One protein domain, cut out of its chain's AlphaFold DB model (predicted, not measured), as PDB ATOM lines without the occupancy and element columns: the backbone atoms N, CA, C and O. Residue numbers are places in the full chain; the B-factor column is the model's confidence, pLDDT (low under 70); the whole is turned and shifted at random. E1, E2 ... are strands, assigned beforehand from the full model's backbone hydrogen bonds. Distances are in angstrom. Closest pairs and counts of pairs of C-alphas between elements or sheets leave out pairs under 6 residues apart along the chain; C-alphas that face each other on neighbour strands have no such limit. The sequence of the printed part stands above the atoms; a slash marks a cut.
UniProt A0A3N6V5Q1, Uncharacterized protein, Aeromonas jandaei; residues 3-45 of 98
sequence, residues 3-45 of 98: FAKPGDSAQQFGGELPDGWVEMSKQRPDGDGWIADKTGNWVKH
ATOM      1  N   PHE A   3     170.989 252.523 165.689       91.06
ATOM      2  CA  PHE A   3     169.539 252.543 165.850       91.06
ATOM      3  C   PHE A   3     169.161 251.857 167.155       91.06
ATOM      4  O   PHE A   3     169.816 250.892 167.546       91.06
ATOM      5  N   ALA A   4     168.114 252.332 167.821       91.38
ATOM      6  CA  ALA A   4     167.568 251.682 169.007       91.38
ATOM      7  C   ALA A   4     166.051 251.860 169.080       91.38
ATOM      8  O   ALA A   4     165.495 252.827 168.556       91.38
ATOM      9  N   LYS A   5     165.371 250.933 169.755       90.94
ATOM     10  CA  LYS A   5     163.936 251.044 170.013       90.94
ATOM     11  C   LYS A   5     163.697 251.911 171.255       90.94
ATOM     12  O   LYS A   5     164.226 251.575 172.315       90.94
ATOM     13  N   PRO A   6     162.888 252.984 171.179       89.69
ATOM     14  CA  PRO A   6     162.562 253.785 172.351       89.69
ATOM     15  C   PRO A   6     161.962 252.937 173.479       89.69
ATOM     16  O   PRO A   6     161.044 252.149 173.254       89.69
ATOM     17  N   GLY A   7     162.472 253.121 174.696       85.62
ATOM     18  CA  GLY A   7     162.112 252.329 175.874       85.62
ATOM     19  C   GLY A   7     162.890 251.019 176.026       85.62
ATOM     20  O   GLY A   7     162.734 250.359 177.048       85.62
ATOM     21  N   ASP A   8     163.739 250.661 175.063       85.25
ATOM     22  CA  ASP A   8     164.564 249.453 175.082       85.25
ATOM     23  C   ASP A   8     166.060 249.807 175.174       85.25
ATOM     24  O   ASP A   8     166.480 250.943 174.941       85.25
ATOM     25  N   SER A   9     166.872 248.816 175.529       87.44
ATOM     26  CA  SER A   9     168.331 248.898 175.633       87.44
ATOM     27  C   SER A   9     169.062 248.311 174.417       87.44
ATOM     28  O   SER A   9     170.291 248.415 174.334       87.44
ATOM     29  N   ALA A  10     168.328 247.684 173.489       86.94
ATOM     30  CA  ALA A  10     168.868 247.102 172.265       86.94
ATOM     31  C   ALA A  10     169.395 248.182 171.304       86.94
ATOM     32  O   ALA A  10     168.718 249.178 171.051       86.94
ATOM     33  N   GLN A  11     170.590 247.962 170.746       88.50
ATOM     34  CA  GLN A  11     171.183 248.821 169.717       88.50
ATOM     35  C   GLN A  11     171.594 248.005 168.489       88.50
ATOM     36  O   GLN A  11     172.097 246.889 168.616       88.50
ATOM     37  N   GLN A  12     171.424 248.589 167.309       89.38
ATOM     38  CA  GLN A  12     171.851 248.042 166.028       89.38
ATOM     39  C   GLN A  12     172.866 248.985 165.380       89.38
ATOM     40  O   GLN A  12     172.676 250.201 165.372       89.38
ATOM     41  N   PHE A  13     173.938 248.426 164.821       89.31
ATOM     42  CA  PHE A  13     174.980 249.180 164.125       89.31
ATOM     43  C   PHE A  13     174.823 249.026 162.610       89.31
ATOM     44  O   PHE A  13     175.063 247.952 162.067       89.31
ATOM     45  N   GLY A  14     174.463 250.113 161.926       83.25
ATOM     46  CA  GLY A  14     174.257 250.127 160.474       83.25
ATOM     47  C   GLY A  14     173.009 249.364 160.003       83.25
ATOM     48  O   GLY A  14     172.273 248.776 160.797       83.25
ATOM     49  N   GLY A  15     172.761 249.401 158.692       85.38
ATOM     50  CA  GLY A  15     171.568 248.822 158.061       85.38
ATOM     51  C   GLY A  15     170.413 249.816 157.901       85.38
ATOM     52  O   GLY A  15     170.603 251.024 158.038       85.38
ATOM     53  N   GLU A  16     169.230 249.297 157.576       85.56
ATOM     54  CA  GLU A  16     167.993 250.080 157.473       85.56
ATOM     55  C   GLU A  16     167.391 250.345 158.857       85.56
ATOM     56  O   GLU A  16     167.524 249.514 159.758       85.56
ATOM     57  N   LEU A  17     166.727 251.497 159.014       85.69
ATOM     58  CA  LEU A  17     165.996 251.867 160.226       85.69
ATOM     59  C   LEU A  17     164.754 250.967 160.365       85.69
ATOM     60  O   LEU A  17     163.838 251.094 159.547       85.69
ATOM     61  N   PRO A  18     164.683 250.085 161.377       87.06
ATOM     62  CA  PRO A  18     163.501 249.257 161.579       87.06
ATOM     63  C   PRO A  18     162.291 250.101 161.998       87.06
ATOM     64  O   PRO A  18     162.435 251.146 162.636       87.06
ATOM     65  N   ASP A  19     161.084 249.626 161.690       88.25
ATOM     66  CA  ASP A  19     159.858 250.334 162.063       88.25
ATOM     67  C   ASP A  19     159.739 250.495 163.591       88.25
ATOM     68  O   ASP A  19     159.963 249.560 164.369       88.25
ATOM     69  N   GLY A  20     159.429 251.715 164.031       86.00
ATOM     70  CA  GLY A  20     159.368 252.088 165.447       86.00
ATOM     71  C   GLY A  20     160.719 252.245 166.162       86.00
ATOM     72  O   GLY A  20     160.723 252.454 167.378       86.00
ATOM     73  N   TRP A  21     161.852 252.152 165.460       91.62
ATOM     74  CA  TRP A  21     163.176 252.481 166.001       91.62
ATOM     75  C   TRP A  21     163.542 253.936 165.697       91.62
ATOM     76  O   TRP A  21     162.957 254.578 164.828       91.62
ATOM     77  N   VAL A  22     164.521 254.464 166.427       91.38
ATOM     78  CA  VAL A  22     165.061 255.811 166.220       91.38
ATOM     79  C   VAL A  22     166.562 255.753 165.969       91.38
ATOM     80  O   VAL A  22     167.262 254.879 166.489       91.38
ATOM     81  N   GLU A  23     167.063 256.692 165.169       92.56
ATOM     82  CA  GLU A  23     168.498 256.902 165.008       92.56
ATOM     83  C   GLU A  23     169.074 257.552 166.267       92.56
ATOM     84  O   GLU A  23     168.611 258.593 166.728       92.56
ATOM     85  N   MET A  24     170.084 256.908 166.838       90.81
ATOM     86  CA  MET A  24     170.751 257.346 168.050       90.81
ATOM     87  C   MET A  24     171.902 258.284 167.711       90.81
ATOM     88  O   MET A  24     172.762 257.973 166.886       90.81
ATOM     89  N   SER A  25     171.981 259.390 168.449       88.44
ATOM     90  CA  SER A  25     173.056 260.380 168.326       88.44
ATOM     91  C   SER A  25     174.428 259.810 168.706       88.44
ATOM     92  O   SER A  25     175.464 260.319 168.282       88.44
ATOM     93  N   LYS A  26     174.451 258.770 169.550       87.69
ATOM     94  CA  LYS A  26     175.669 258.130 170.061       87.69
ATOM     95  C   LYS A  26     175.439 256.661 170.416       87.69
ATOM     96  O   LYS A  26     174.304 256.226 170.610       87.69
ATOM     97  N   GLN A  27     176.534 255.913 170.542       88.00
ATOM     98  CA  GLN A  27     176.513 254.541 171.059       88.00
ATOM     99  C   GLN A  27     176.016 254.507 172.508       88.00
ATOM    100  O   GLN A  27     176.157 255.496 173.240       88.00
ATOM    101  N   ARG A  28     175.427 253.375 172.915       88.06
ATOM    102  CA  ARG A  28     174.986 253.180 174.299       88.06
ATOM    103  C   ARG A  28     176.180 253.332 175.246       88.06
ATOM    104  O   ARG A  28     177.199 252.692 174.997       88.06
ATOM    105  N   PRO A  29     176.081 254.154 176.305       88.69
ATOM    106  CA  PRO A  29     177.138 254.235 177.302       88.69
ATOM    107  C   PRO A  29     177.360 252.885 177.994       88.69
ATOM    108  O   PRO A  29     176.435 252.072 178.090       88.69
ATOM    109  N   ASP A  30     178.567 252.685 178.522       83.81
ATOM    110  CA  ASP A  30     178.873 251.524 179.352       83.81
ATOM    111  C   ASP A  30     178.057 251.539 180.658       83.81
ATOM    112  O   ASP A  30     177.746 252.594 181.229       83.81
ATOM    113  N   GLY A  31     177.709 250.341 181.128       79.19
ATOM    114  CA  GLY A  31     176.875 250.112 182.307       79.19
ATOM    115  C   GLY A  31     175.421 249.754 181.988       79.19
ATOM    116  O   GLY A  31     174.956 249.843 180.850       79.19
ATOM    117  N   ASP A  32     174.703 249.331 183.025       79.06
ATOM    118  CA  ASP A  32     173.322 248.863 182.920       79.06
ATOM    119  C   ASP A  32     172.298 249.988 183.116       79.06
ATOM    120  O   ASP A  32     172.565 251.027 183.731       79.06
ATOM    121  N   GLY A  33     171.087 249.759 182.603       83.62
ATOM    122  CA  GLY A  33     169.941 250.642 182.818       83.62
ATOM    123  C   GLY A  33     169.836 251.817 181.847       83.62
ATOM    124  O   GLY A  33     169.138 252.777 182.151       83.62
ATOM    125  N   TRP A  34     170.500 251.775 180.692       89.19
ATOM    126  CA  TRP A  34     170.290 252.753 179.620       89.19
ATOM    127  C   TRP A  34     169.188 252.288 178.672       89.19
ATOM    128  O   TRP A  34     169.255 251.179 178.143       89.19
ATOM    129  N   ILE A  35     168.215 253.158 178.422       90.25
ATOM    130  CA  ILE A  35     167.182 252.968 177.402       90.25
ATOM    131  C   ILE A  35     167.236 254.103 176.385       90.25
ATOM    132  O   ILE A  35     167.618 255.229 176.718       90.25
ATOM    133  N   ALA A  36     166.867 253.810 175.145       91.75
ATOM    134  CA  ALA A  36     166.726 254.833 174.124       91.75
ATOM    135  C   ALA A  36     165.469 255.672 174.383       91.75
ATOM    136  O   ALA A  36     164.410 255.140 174.721       91.75
ATOM    137  N   ASP A  37     165.563 256.985 174.220       89.62
ATOM    138  CA  ASP A  37     164.404 257.868 174.171       89.62
ATOM    139  C   ASP A  37     163.917 258.072 172.727       89.62
ATOM    140  O   ASP A  37     164.556 257.659 171.765       89.62
ATOM    141  N   LYS A  38     162.764 258.730 172.556       88.31
ATOM    142  CA  LYS A  38     162.185 259.008 171.227       88.31
ATOM    143  C   LYS A  38     162.975 260.035 170.402       88.31
ATOM    144  O   LYS A  38     162.628 260.272 169.252       88.31
ATOM    145  N   THR A  39     163.980 260.674 170.992       88.56
ATOM    146  CA  THR A  39     164.791 261.733 170.374       88.56
ATOM    147  C   THR A  39     166.171 261.244 169.941       88.56
ATOM    148  O   THR A  39     166.965 262.035 169.439       88.56
ATOM    149  N   GLY A  40     166.471 259.954 170.128       88.12
ATOM    150  CA  GLY A  40     167.766 259.384 169.774       88.12
ATOM    151  C   GLY A  40     168.841 259.568 170.851       88.12
ATOM    152  O   GLY A  40     170.033 259.566 170.533       88.12
ATOM    153  N   ASN A  41     168.461 259.751 172.121       91.56
ATOM    154  CA  ASN A  41     169.386 259.846 173.250       91.56
ATOM    155  C   ASN A  41     169.225 258.675 174.225       91.56
ATOM    156  O   ASN A  41     168.141 258.133 174.422       91.56
ATOM    157  N   TRP A  42     170.332 258.297 174.866       89.44
ATOM    158  CA  TRP A  42     170.332 257.302 175.935       89.44
ATOM    159  C   TRP A  42     170.006 257.969 177.264       89.44
ATOM    160  O   TRP A  42     170.745 258.845 177.722       89.44
ATOM    161  N   VAL A  43     168.931 257.518 177.899       89.31
ATOM    162  CA  VAL A  43     168.500 257.978 179.219       89.31
ATOM    163  C   VAL A  43     168.561 256.823 180.211       89.31
ATOM    164  O   VAL A  43     168.375 255.663 179.842       89.31
ATOM    165  N   LYS A  44     168.835 257.121 181.486       85.94
ATOM    166  CA  LYS A  44     168.737 256.098 182.529       85.94
ATOM    167  C   LYS A  44     167.275 255.716 182.709       85.94
ATOM    168  O   LYS A  44     166.443 256.577 182.999       85.94
ATOM    169  N   HIS A  45     166.981 254.432 182.564       80.69
ATOM    170  CA  HIS A  45     165.688 253.865 182.879       80.69
ATOM    171  C   HIS A  45     165.406 254.107 184.359       80.69
ATOM    172  O   HIS A  45     166.069 253.568 185.247       80.69
TER     173      HIS A  45
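AT A GLANCE: This is residues 3 to 45 of the 98 residues of an uncharacterized protein of Aeromonas jandaei (UniProt A0A3N6V5Q1). This is a small body with little regular structure, mostly loops, with a short hairpin, E3 and E4, towards one end of its long axis and two lone short strands, E1 and E2, towards the other. The 43 printed residues have no named helix and four strands in chain order E1 to E4; the class is all strand, with 12 residues in named elements. It is compact, with a radius of gyration of the C-alphas of 9.3 A, yet elongated, spanning 26 by 16 by 14 A.

IN THESE COORDINATES: From Phe 3, go to C-alpha 11 at (171.183, 248.821, 169.717), where E1 begins, residues 11 to 13, 6.8 A long. E2 is residues 22 to 24, 6.2 A. E3, residues 34 to 36, and E4, residues 42 to 44, are each 6.9 A; E4 ends at (168.737, 256.098, 182.529).

HOW THE PARTS SIT: E1 and E2 pair with no named strand but are near each other. The C-alphas of Met 24 in E2 and Ala 36 in E3, their closest, are 7.7 A apart. E3 and E4 form an antiparallel hairpin at 134 degrees, with N 35 and O 43 within hydrogen-bond range at 2.9 A. E1 is apart from both.

THE WHOLE: The farthest C-alphas, Asp 19 and Gly 31, are 26.4 A apart. The printed part has no cut, no link is long, and no printed residue is under 70 in pLDDT.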